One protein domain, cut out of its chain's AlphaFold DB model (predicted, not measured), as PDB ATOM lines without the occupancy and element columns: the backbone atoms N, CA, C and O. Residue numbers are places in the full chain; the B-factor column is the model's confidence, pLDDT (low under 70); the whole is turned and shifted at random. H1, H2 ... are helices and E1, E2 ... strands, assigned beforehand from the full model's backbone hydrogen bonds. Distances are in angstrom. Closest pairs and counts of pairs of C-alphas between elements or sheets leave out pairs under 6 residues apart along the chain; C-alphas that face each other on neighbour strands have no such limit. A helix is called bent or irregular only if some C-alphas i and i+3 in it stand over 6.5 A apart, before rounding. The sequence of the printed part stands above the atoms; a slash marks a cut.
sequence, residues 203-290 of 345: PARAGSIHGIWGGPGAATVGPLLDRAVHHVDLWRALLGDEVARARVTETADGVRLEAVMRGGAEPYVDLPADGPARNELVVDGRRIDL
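This is residues 203 to 290 of the 345 residues of the protein "Gfo/Idh/MocA family oxidoreductase" of Actinobacteria bacterium (UniProt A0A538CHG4). One twisted sheet of six strands forms a wall, with the single helix H1 over one face and the other face bare: two layers. The printed part has 88 residues, with one named helix and six named strands that follow along the chain as E1 H1 E2 E3 E4 E5 E6; the mixed sheet runs E2 E3 E4 E1 E5 E6. The class is mixed, helices and strands; the whole is compact, with a radius of gyration of the C-alphas of 12.4 A and spans of 34 by 26 by 21 A.

Find C-alpha 209 at (153.874, 161.067, 205.374), where E1, residues 209 to 212, begins. H1, residues 222 to 239, runs 26.0 A; it has a kink of 33 degrees near residue 229 and is only just irregular, C-alphas 226 and 229 being 6.9 A apart. Next come E2, residues 243 to 251, 21.8 A, and E3, residues 254 to 261, 23.2 A. E4 is residues 268 to 272, E5 280 to 283, and E6 286 to 289, ending at C-alpha 289, (144.705, 163.997, 214.616).

E2, E3 and E4 make a meander, each strand the antiparallel neighbour of the one before; look for N 247 and O 258 at 2.8 A, and N 269 and O 257 at 2.8 A. E4 and E1 are parallel, with N 211 and O 268 at 3.3 A. E1 and E5 are antiparallel, N 282 and O 210 at 2.8 A; the hairpin E5 and E6 has N 288 and O 281 at 2.7 A. H1 is on the sheet at a height of 8.3 A, over E3 and, only just, with 3 C-alphas, over E4; it runs along the strands, at 26 degrees to E3 on the local plane. The closest C-alphas of H1 and E4, Pro 223 and Leu 271, are 6.5 A apart. E1, H1 and E2 form a split strand-helix-strand unit, two strands running the same way with E3 and E4 between them, its crossover right-handed. In H1, 11 of 14 O i to N i+4 pairs are within hydrogen-bond range.

The farthest C-alphas, Ala 219 and Gly 263, are 34.8 A apart. The printed part has no cut and no long link. Look for pLDDT under 70 at residues 212 to 221 and 274 to 279.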
ATOM      1  N   PRO A 203     144.992 155.627 207.669       84.31
ATOM      2  CA  PRO A 203     144.589 154.933 206.455       84.31
ATOM      3  C   PRO A 203     145.346 153.609 206.311       84.31
ATOM      4  O   PRO A 203     146.396 153.414 206.908       84.31
ATOM      5  N   ALA A 204     144.839 152.704 205.475       84.44
ATOM      6  CA  ALA A 204     145.518 151.434 205.218       84.44
ATOM      7  C   ALA A 204     146.841 151.600 204.441       84.44
ATOM      8  O   ALA A 204     147.722 150.754 204.570       84.44
ATOM      9  N   ARG A 205     146.969 152.663 203.628       88.12
ATOM     10  CA  ARG A 205     148.177 153.051 202.879       88.12
ATOM     11  C   ARG A 205     148.254 154.569 202.683       88.12
ATOM     12  O   ARG A 205     147.229 155.244 202.772       88.12
ATOM     13  N   ALA A 206     149.451 155.066 202.390       88.44
ATOM     14  CA  ALA A 206     149.791 156.466 202.139       88.44
ATOM     15  C   ALA A 206     150.681 156.606 200.889       88.44
ATOM     16  O   ALA A 206     151.437 155.684 200.585       88.44
ATOM     17  N   GLY A 207     150.635 157.752 200.202       87.00
ATOM     18  CA  GLY A 207     151.646 158.135 199.203       87.00
ATOM     19  C   GLY A 207     152.823 158.924 199.796       87.00
ATOM     20  O   GLY A 207     153.943 158.846 199.300       87.00
ATOM     21  N   SER A 208     152.582 159.666 200.878       88.31
ATOM     22  CA  SER A 208     153.555 160.515 201.574       88.31
ATOM     23  C   SER A 208     153.150 160.725 203.035       88.31
ATOM     24  O   SER A 208     151.959 160.700 203.360       88.31
ATOM     25  N   ILE A 209     154.125 160.917 203.933       90.00
ATOM     26  CA  ILE A 209     153.874 161.067 205.374       90.00
ATOM     27  C   ILE A 209     154.788 162.134 205.960       90.00
ATOM     28  O   ILE A 209     155.989 161.933 206.075       90.00
ATOM     29  N   HIS A 210     154.219 163.242 206.402       86.19
ATOM     30  CA  HIS A 210     154.957 164.374 206.957       86.19
ATOM     31  C   HIS A 210     154.290 164.788 208.273       86.19
ATOM     32  O   HIS A 210     153.077 164.647 208.395       86.19
ATOM     33  N   GLY A 211     154.993 165.325 209.271       73.44
ATOM     34  CA  GLY A 211     154.281 166.035 210.344       73.44
ATOM     35  C   GLY A 211     154.907 166.063 211.727       73.44
ATOM     36  O   GLY A 211     155.974 165.523 211.981       73.44
ATOM     37  N   ILE A 212     154.189 166.736 212.626       65.50
ATOM     38  CA  ILE A 212     154.575 166.981 214.013       65.50
ATOM     39  C   ILE A 212     153.823 165.991 214.890       65.50
ATOM     40  O   ILE A 212     152.594 166.045 215.005       65.50
ATOM     41  N   TRP A 213     154.568 165.127 215.561       69.62
ATOM     42  CA  TRP A 213     154.005 164.218 216.539       69.62
ATOM     43  C   TRP A 213     154.900 164.175 217.759       69.62
ATOM     44  O   TRP A 213     156.080 163.858 217.659       69.62
ATOM     45  N   GLY A 214     154.348 164.444 218.934       57.03
ATOM     46  CA  GLY A 214     155.132 164.260 220.142       57.03
ATOM     47  C   GLY A 214     154.305 164.290 221.400       57.03
ATOM     48  O   GLY A 214     154.122 165.361 221.943       57.03
ATOM     49  N   GLY A 215     153.874 163.123 221.888       54.28
ATOM     50  CA  GLY A 215     153.339 162.947 223.245       54.28
ATOM     51  C   GLY A 215     154.321 163.397 224.345       54.28
ATOM     52  O   GLY A 215     155.504 163.611 224.048       54.28
ATOM     53  N   PRO A 216     153.867 163.509 225.614       51.50
ATOM     54  CA  PRO A 216     154.761 163.796 226.733       51.50
ATOM     55  C   PRO A 216     155.858 162.728 226.794       51.50
ATOM     56  O   PRO A 216     155.555 161.541 226.929       51.50
ATOM     57  N   GLY A 217     157.114 163.153 226.659       53.09
ATOM     58  CA  GLY A 217     158.255 162.247 226.622       53.09
ATOM     59  C   GLY A 217     158.474 161.538 227.958       53.09
ATOM     60  O   GLY A 217     158.315 162.124 229.035       53.09
ATOM     61  N   ALA A 218     158.876 160.272 227.913       53.31
ATOM     62  CA  ALA A 218     159.518 159.641 229.056       53.31
ATOM     63  C   ALA A 218     160.954 160.180 229.172       53.31
ATOM     64  O   ALA A 218     161.811 159.856 228.352       53.31
ATOM     65  N   ALA A 219     161.227 160.977 230.212       50.03
ATOM     66  CA  ALA A 219     162.547 161.572 230.476       50.03
ATOM     67  C   ALA A 219     163.705 160.549 230.537       50.03
ATOM     68  O   ALA A 219     164.868 160.928 230.476       50.03
ATOM     69  N   THR A 220     163.395 159.257 230.660       55.94
ATOM     70  CA  THR A 220     164.355 158.173 230.873       55.94
ATOM     71  C   THR A 220     165.043 157.656 229.608       55.94
ATOM     72  O   THR A 220     166.133 157.117 229.738       55.94
ATOM     73  N   VAL A 221     164.463 157.800 228.405       62.62
ATOM     74  CA  VAL A 221     165.026 157.193 227.167       62.62
ATOM     75  C   VAL A 221     165.181 158.156 225.981       62.62
ATOM     76  O   VAL A 221     165.564 157.750 224.886       62.62
ATOM     77  N   GLY A 222     164.955 159.456 226.194       71.19
ATOM     78  CA  GLY A 222     165.109 160.486 225.165       71.19
ATOM     79  C   GLY A 222     164.062 160.406 224.037       71.19
ATOM     80  O   GLY A 222     163.363 159.404 223.869       71.19
ATOM     81  N   PRO A 223     163.921 161.468 223.227       71.88
ATOM     82  CA  PRO A 223     162.840 161.576 222.247       71.88
ATOM     83  C   PRO A 223     162.948 160.558 221.103       71.88
ATOM     84  O   PRO A 223     161.925 160.160 220.550       71.88
ATOM     85  N   LEU A 224     164.156 160.108 220.758       77.81
ATOM     86  CA  LEU A 224     164.369 159.170 219.656       77.81
ATOM     87  C   LEU A 224     163.837 157.768 219.983       77.81
ATOM     88  O   LEU A 224     162.989 157.246 219.261       77.81
ATOM     89  N   LEU A 225     164.266 157.181 221.101       78.44
ATOM     90  CA  LEU A 225     163.820 155.842 221.493       78.44
ATOM     91  C   LEU A 225     162.366 155.827 221.965       78.44
ATOM     92  O   LEU A 225     161.652 154.860 221.712       78.44
ATOM     93  N   ASP A 226     161.909 156.894 222.621       79.50
ATOM     94  CA  ASP A 226     160.529 156.966 223.092       79.50
ATOM     95  C   ASP A 226     159.540 157.168 221.937       79.50
ATOM     96  O   ASP A 226     158.479 156.540 221.890       79.50
ATOM     97  N   ARG A 227     159.861 158.055 220.988       82.00
ATOM     98  CA  ARG A 227     158.876 158.560 220.024       82.00
ATOM     99  C   ARG A 227     159.204 158.216 218.580       82.00
ATOM    100  O   ARG A 227     158.307 157.794 217.854       82.00
ATOM    101  N   ALA A 228     160.461 158.314 218.155       87.94
ATOM    102  CA  ALA A 228     160.816 158.125 216.748       87.94
ATOM    103  C   ALA A 228     160.564 156.694 216.239       87.94
ATOM    104  O   ALA A 228     160.136 156.514 215.101       87.94
ATOM    105  N   VAL A 229     160.736 155.676 217.091       91.12
ATOM    106  CA  VAL A 229     160.478 154.268 216.724       91.12
ATOM    107  C   VAL A 229     159.035 154.022 216.269       91.12
ATOM    108  O   VAL A 229     158.817 153.239 215.349       91.12
ATOM    109  N   HIS A 230     158.053 154.735 216.840       88.06
ATOM    110  CA  HIS A 230     156.663 154.678 216.373       88.06
ATOM    111  C   HIS A 230     156.509 155.222 214.952       88.06
ATOM    112  O   HIS A 230     155.702 154.707 214.182       88.06
ATOM    113  N   HIS A 231     157.261 156.265 214.604       89.38
ATOM    114  CA  HIS A 231     157.185 156.895 213.289       89.38
ATOM    115  C   HIS A 231     157.832 156.051 212.219       89.38
ATOM    116  O   HIS A 231     157.213 155.823 211.188       89.38
ATOM    117  N   VAL A 232     159.028 155.534 212.487       93.88
ATOM    118  CA  VAL A 232     159.697 154.618 211.564       93.88
ATOM    119  C   VAL A 232     158.809 153.411 211.275       93.88
ATOM    120  O   VAL A 232     158.635 153.030 210.117       93.88
ATOM    121  N   ASP A 233     158.198 152.843 212.313       94.81
ATOM    122  CA  ASP A 233     157.247 151.749 212.172       94.81
ATOM    123  C   ASP A 233     156.035 152.119 211.300       94.81
ATOM    124  O   ASP A 233     155.714 151.410 210.342       94.81
ATOM    125  N   LEU A 234     155.398 153.256 211.592       92.06
ATOM    126  CA  LEU A 234     154.262 153.758 210.825       92.06
ATOM    127  C   LEU A 234     154.625 154.067 209.372       92.06
ATOM    128  O   LEU A 234     153.838 153.749 208.487       92.06
ATOM    129  N   TRP A 235     155.789 154.659 209.099       94.44
ATOM    130  CA  TRP A 235     156.236 154.942 207.735       94.44
ATOM    131  C   TRP A 235     156.368 153.661 206.931       94.44
ATOM    132  O   TRP A 235     155.801 153.564 205.845       94.44
ATOM    133  N   ARG A 236     157.044 152.655 207.500       96.19
ATOM    134  CA  ARG A 236     157.204 151.343 206.867       96.19
ATOM    135  C   ARG A 236     155.852 150.693 206.580       96.19
ATOM    136  O   ARG A 236     155.612 150.216 205.475       96.19
ATOM    137  N   ALA A 237     154.943 150.723 207.556       94.31
ATOM    138  CA  ALA A 237     153.622 150.117 207.429       94.31
ATOM    139  C   ALA A 237     152.725 150.835 206.402       94.31
ATOM    140  O   ALA A 237     152.103 150.183 205.566       94.31
ATOM    141  N   LEU A 238     152.654 152.167 206.454       93.38
ATOM    142  CA  LEU A 238     151.723 152.961 205.650       93.38
ATOM    143  C   LEU A 238     152.195 153.175 204.217       93.38
ATOM    144  O   LEU A 238     151.374 153.158 203.303       93.38
ATOM    145  N   LEU A 239     153.497 153.353 204.005       94.81
ATOM    146  CA  LEU A 239     154.061 153.448 202.657       94.81
ATOM    147  C   LEU A 239     154.229 152.059 202.027       94.81
ATOM    148  O   LEU A 239     154.370 151.952 200.813       94.81
ATOM    149  N   GLY A 240     154.177 150.987 202.832       95.25
ATOM    150  CA  GLY A 240     154.440 149.627 202.363       95.25
ATOM    151  C   GLY A 240     155.853 149.487 201.794       95.25
ATOM    152  O   GLY A 240     156.054 148.753 200.830       95.25
ATOM    153  N   ASP A 241     156.799 150.230 202.366       96.19
ATOM    154  CA  ASP A 241     158.155 150.421 201.861       96.19
ATOM    155  C   ASP A 241     159.167 150.361 203.015       96.19
ATOM    156  O   ASP A 241     158.807 150.340 204.191       96.19
ATOM    157  N   GLU A 242     160.454 150.322 202.695       97.44
ATOM    158  CA  GLU A 242     161.537 150.229 203.666       97.44
ATOM    159  C   GLU A 242     162.403 151.491 203.651       97.44
ATOM    160  O   GLU A 242     162.597 152.124 202.611       97.44
ATOM    161  N   VAL A 243     162.956 151.849 204.812       97.31
ATOM    162  CA  VAL A 243     163.847 153.006 204.939       97.31
ATOM    163  C   VAL A 243     165.189 152.678 204.280       97.31
ATOM    164  O   VAL A 243     165.851 151.703 204.648       97.31
ATOM    165  N   ALA A 244     165.596 153.489 203.302       97.50
ATOM    166  CA  ALA A 244     166.901 153.395 202.650       97.50
ATOM    167  C   ALA A 244     167.976 154.164 203.430       97.50
ATOM    168  O   ALA A 244     169.095 153.681 203.587       97.50
ATOM    169  N   ARG A 245     167.625 155.353 203.927       97.19
ATOM    170  CA  ARG A 245     168.468 156.187 204.792       97.19
ATOM    171  C   ARG A 245     167.592 156.990 205.742       97.19
ATOM    172  O   ARG A 245     166.494 157.386 205.359       97.19
ATOM    173  N   ALA A 246     168.097 157.261 206.934       96.81
ATOM    174  CA  ALA A 246     167.488 158.169 207.893       96.81
ATOM    175  C   ALA A 246     168.545 159.143 208.419       96.81
ATOM    176  O   ALA A 246     169.739 158.855 208.346       96.81
ATOM    177  N   ARG A 247     168.102 160.315 208.871       96.50
ATOM    178  CA  ARG A 247     168.953 161.360 209.435       96.50
ATOM    179  C   ARG A 247     168.232 162.027 210.592       96.50
ATOM    180  O   ARG A 247     167.096 162.477 210.423       96.50
ATOM    181  N   VAL A 248     168.920 162.159 211.717       93.69
ATOM    182  CA  VAL A 248     168.494 163.038 212.809       93.69
ATOM    183  C   VAL A 248     169.160 164.406 212.679       93.69
ATOM    184  O   VAL A 248     170.363 164.511 212.435       93.69
ATOM    185  N   THR A 249     168.381 165.470 212.846       93.62
ATOM    186  CA  THR A 249     168.878 166.844 212.952       93.62
ATOM    187  C   THR A 249     168.345 167.495 214.223       93.62
ATOM    188  O   THR A 249     167.179 167.334 214.577       93.62
ATOM    189  N   GLU A 250     169.201 168.219 214.940       91.06
ATOM    190  CA  GLU A 250     168.747 169.074 216.038       91.06
ATOM    191  C   GLU A 250     167.943 170.247 215.472       91.06
ATOM    192  O   GLU A 250     168.292 170.828 214.439       91.06
ATOM    193  N   THR A 251     166.853 170.593 216.146       86.25
ATOM    194  CA  THR A 251     166.013 171.748 215.823       86.25
ATOM    195  C   THR A 251     166.003 172.715 217.002       86.25
ATOM    196  O   THR A 251     166.474 172.389 218.089       86.25
ATOM    197  N   ALA A 252     165.455 173.917 216.804       85.12
ATOM    198  CA  ALA A 252     165.374 174.920 217.868       85.12
ATOM    199  C   ALA A 252     164.647 174.405 219.127       85.12
ATOM    200  O   ALA A 252     165.016 174.778 220.236       85.12
ATOM    201  N   ASP A 253     163.663 173.520 218.940       80.69
ATOM    202  CA  ASP A 253     162.771 173.052 220.001       80.69
ATOM    203  C   ASP A 253     162.918 171.551 220.298       80.69
ATOM    204  O   ASP A 253     162.130 171.014 221.071       80.69
ATOM    205  N   GLY A 254     163.874 170.835 219.693       85.62
ATOM    206  CA  GLY A 254     164.041 169.390 219.875       85.62
ATOM    207  C   GLY A 254     164.853 168.730 218.766       85.62
ATOM    208  O   GLY A 254     165.965 169.151 218.461       85.62
ATOM    209  N   VAL A 255     164.315 167.664 218.173       87.38
ATOM    210  CA  VAL A 255     164.966 166.950 217.064       87.38
ATOM    211  C   VAL A 255     163.984 166.663 215.940       87.38
ATOM    212  O   VAL A 255     162.794 166.470 216.178       87.38
ATOM    213  N   ARG A 256     164.486 166.583 214.715       90.69
ATOM    214  CA  ARG A 256     163.762 166.066 213.561       90.69
ATOM    215  C   ARG A 256     164.394 164.754 213.125       90.69
ATOM    216  O   ARG A 256     165.611 164.669 212.995       90.69
ATOM    217  N   LEU A 257     163.562 163.751 212.865       92.38
ATOM    218  CA  LEU A 257     163.960 162.545 212.145       92.38
ATOM    219  C   LEU A 257     163.379 162.608 210.734       92.38
ATOM    220  O   LEU A 257     162.163 162.693 210.572       92.38
ATOM    221  N   GLU A 258     164.238 162.523 209.727       94.38
ATOM    222  CA  GLU A 258     163.864 162.450 208.311       94.38
ATOM    223  C   GLU A 258     164.348 161.124 207.734       94.38
ATOM    224  O   GLU A 258     165.391 160.603 208.136       94.38
ATOM    225  N   ALA A 259     163.614 160.575 206.773       96.12
ATOM    226  CA  ALA A 259     164.000 159.366 206.071       96.12
ATOM    227  C   ALA A 259     163.795 159.512 204.566       96.12
ATOM    228  O   ALA A 259     162.982 160.300 204.104       96.12
ATOM    229  N   VAL A 260     164.529 158.708 203.801       97.19
ATOM    230  CA  VAL A 260     164.223 158.428 202.399       97.19
ATOM    231  C   VAL A 260     163.919 156.947 202.294       97.19
ATOM    232  O   VAL A 260     164.745 156.104 202.661       97.19
ATOM    233  N   MET A 261     162.720 156.638 201.824       97.44
ATOM    234  CA  MET A 261     162.258 155.281 201.569       97.44
ATOM    235  C   MET A 261     162.851 154.768 200.251       97.44
ATOM    236  O   MET A 261     163.245 155.557 199.390       97.44
ATOM    237  N   ARG A 262     162.933 153.449 200.055       97.44
ATOM    238  CA  ARG A 262     163.512 152.869 198.825       97.44
ATOM    239  C   ARG A 262     162.747 153.265 197.559       97.44
ATOM    240  O   ARG A 262     163.366 153.418 196.511       97.44
ATOM    241  N   GLY A 263     161.438 153.463 197.664       94.50
ATOM    242  CA  GLY A 263     160.558 153.973 196.615       94.50
ATOM    243  C   GLY A 263     160.627 155.489 196.408       94.50
ATOM    244  O   GLY A 263     159.886 156.013 195.583       94.50
ATOM    245  N   GLY A 264     161.496 156.199 197.136       95.06
ATOM    246  CA  GLY A 264     161.750 157.632 196.963       95.06
ATOM    247  C   GLY A 264     160.854 158.564 197.782       95.06
ATOM    248  O   GLY A 264     161.052 159.771 197.723       95.06
ATOM    249  N   ALA A 265     159.897 158.046 198.560       94.56
ATOM    250  CA  ALA A 265     159.143 158.865 199.510       94.56
ATOM    251  C   ALA A 265     160.068 159.406 200.615       94.56
ATOM    252  O   ALA A 265     160.961 158.692 201.072       94.56
ATOM    253  N   GLU A 266     159.841 160.637 201.073       95.38
ATOM    254  CA  GLU A 266     160.729 161.318 202.029       95.38
ATOM    255  C   GLU A 266     159.986 161.741 203.308       95.38
ATOM    256  O   GLU A 266     159.691 162.923 203.501       95.38
ATOM    257  N   PRO A 267     159.594 160.791 204.181       94.81
ATOM    258  CA  PRO A 267     158.844 161.139 205.372       94.81
ATOM    259  C   PRO A 267     159.716 161.801 206.443       94.81
ATOM    260  O   PRO A 267     160.914 161.535 206.557       94.81
ATOM    261  N   TYR A 268     159.089 162.622 207.286       92.50
ATOM    262  CA  TYR A 268     159.749 163.211 208.451       92.50
ATOM    263  C   TYR A 268     158.823 163.346 209.658       92.50
ATOM    264  O   TYR A 268     157.595 163.393 209.523       92.50
ATOM    265  N   VAL A 269     159.436 163.435 210.842       88.19
ATOM    266  CA  VAL A 269     158.774 163.784 212.099       88.19
ATOM    267  C   VAL A 269     159.591 164.782 212.915       88.19
ATOM    268  O   VAL A 269     160.786 164.590 213.128       88.19
ATOM    269  N   ASP A 270     158.920 165.822 213.407       86.38
ATOM    270  CA  ASP A 270     159.457 166.743 214.413       86.38
ATOM    271  C   ASP A 270     159.091 166.277 215.829       86.38
ATOM    272  O   ASP A 270     157.919 166.039 216.131       86.38
ATOM    273  N   LEU A 271     160.099 166.178 216.697       83.00
ATOM    274  CA  LEU A 271     160.030 165.670 218.065       83.00
ATOM    275  C   LEU A 271     160.520 166.754 219.050       83.00
ATOM    276  O   LEU A 271     161.701 166.762 219.411       83.00
ATOM    277  N   PRO A 272     159.640 167.659 219.517       78.50
ATOM    278  CA  PRO A 272     160.025 168.720 220.448       78.50
ATOM    279  C   PRO A 272     160.465 168.155 221.810       78.50
ATOM    280  O   PRO A 272     159.866 167.188 222.288       78.50
ATOM    281  N   ALA A 273     161.500 168.728 222.424       72.75
ATOM    282  CA  ALA A 273     162.095 168.293 223.687       72.75
ATOM    283  C   ALA A 273     161.097 168.375 224.851       72.75
ATOM    284  O   ALA A 273     160.898 167.384 225.549       72.75
ATOM    285  N   ASP A 274     160.412 169.514 224.973       67.00
ATOM    286  CA  ASP A 274     159.407 169.800 225.994       67.00
ATOM    287  C   ASP A 274     158.173 170.459 225.359       67.00
ATOM    288  O   ASP A 274     158.286 171.238 224.414       67.00
ATOM    289  N   GLY A 275     156.981 170.177 225.892       55.84
ATOM    290  CA  GLY A 275     155.751 170.891 225.527       55.84
ATOM    291  C   GLY A 275     154.532 170.005 225.241       55.84
ATOM    292  O   GLY A 275     154.656 168.784 225.114       55.84
ATOM    293  N   PRO A 276     153.331 170.619 225.174       50.88
ATOM    294  CA  PRO A 276     152.094 169.922 224.854       50.88
ATOM    295  C   PRO A 276     152.156 169.351 223.441       50.88
ATOM    296  O   PRO A 276     152.572 169.991 222.473       50.88
ATOM    297  N   ALA A 277     151.720 168.110 223.349       51.78
ATOM    298  CA  ALA A 277     151.832 167.302 222.164       51.78
ATOM    299  C   ALA A 277     150.870 167.765 221.072       51.78
ATOM    300  O   ALA A 277     149.653 167.647 221.227       51.78
ATOM    301  N   ARG A 278     151.386 168.161 219.903       60.53
ATOM    302  CA  ARG A 278     150.607 167.969 218.673       60.53
ATOM    303  C   ARG A 278     150.706 166.500 218.299       60.53
ATOM    304  O   ARG A 278     151.795 165.941 218.243       60.53
ATOM    305  N   ASN A 279     149.560 165.869 218.096       66.62
ATOM    306  CA  ASN A 279     149.460 164.466 217.712       66.62
ATOM    307  C   ASN A 279     148.902 164.366 216.291       66.62
ATOM    308  O   ASN A 279     147.929 163.656 216.041       66.62
ATOM    309  N   GLU A 280     149.490 165.127 215.370       73.19
ATOM    310  CA  GLU A 280     148.995 165.273 214.004       73.19
ATOM    311  C   GLU A 280     149.951 164.597 213.019       73.19
ATOM    312  O   GLU A 280     151.074 165.042 212.799       73.19
ATOM    313  N   LEU A 281     149.484 163.535 212.369       79.69
ATOM    314  CA  LEU A 281     150.168 162.947 211.221       79.69
ATOM    315  C   LEU A 281     149.608 163.575 209.945       79.69
ATOM    316  O   LEU A 281     148.393 163.590 209.770       79.69
ATOM    317  N   VAL A 282     150.440 164.071 209.033       85.00
ATOM    318  CA  VAL A 282     149.981 164.492 207.701       85.00
ATOM    319  C   VAL A 282     150.240 163.361 206.723       85.00
ATOM    320  O   VAL A 282     151.375 162.939 206.541       85.00
ATOM    321  N   VAL A 283     149.179 162.877 206.086       86.94
ATOM    322  CA  VAL A 283     149.244 161.845 205.051       86.94
ATOM    323  C   VAL A 283     148.614 162.409 203.790       86.94
ATOM    324  O   VAL A 283     147.449 162.804 203.826       86.94
ATOM    325  N   ASP A 284     149.377 162.495 202.702       86.62
ATOM    326  CA  ASP A 284     148.904 163.018 201.407       86.62
ATOM    327  C   ASP A 284     148.196 164.382 201.528       86.62
ATOM    328  O   ASP A 284     147.094 164.606 201.028       86.62
ATOM    329  N   GLY A 285     148.806 165.298 202.289       84.81
ATOM    330  CA  GLY A 285     148.268 166.638 202.558       84.81
ATOM    331  C   GLY A 285     147.115 166.686 203.572       84.81
ATOM    332  O   GLY A 285     146.751 167.769 204.035       84.81
ATOM    333  N   ARG A 286     146.563 165.541 203.989       85.31
ATOM    334  CA  ARG A 286     145.498 165.464 204.994       85.31
ATOM    335  C   ARG A 286     146.075 165.335 206.399       85.31
ATOM    336  O   ARG A 286     146.772 164.373 206.707       85.31
ATOM    337  N   ARG A 287     145.704 166.258 207.288       84.81
ATOM    338  CA  ARG A 287     146.027 166.170 208.721       84.81
ATOM    339  C   ARG A 287     145.143 165.131 209.416       84.81
ATOM    340  O   ARG A 287     143.917 165.163 209.295       84.81
ATOM    341  N   ILE A 288     145.773 164.229 210.156       80.56
ATOM    342  CA  ILE A 288     145.153 163.166 210.941       80.56
ATOM    343  C   ILE A 288     145.526 163.391 212.400       80.56
ATOM    344  O   ILE A 288     146.633 163.080 212.830       80.56
ATOM    345  N   ASP A 289     144.571 163.899 213.169       75.56
ATOM    346  CA  ASP A 289     144.705 163.997 214.616       75.56
ATOM    347  C   ASP A 289     144.498 162.616 215.264       75.56
ATOM    348  O   ASP A 289     143.380 162.067 215.281       75.56
ATOM    349  N   LEU A 290     145.597 162.057 215.771       70.31
ATOM    350  CA  LEU A 290     145.661 160.792 216.495       70.31
ATOM    351  C   LEU A 290     145.222 160.953 217.965       70.31
ATOM    352  O   LEU A 290     144.771 159.978 218.567       70.31
TER     353      LEU A 290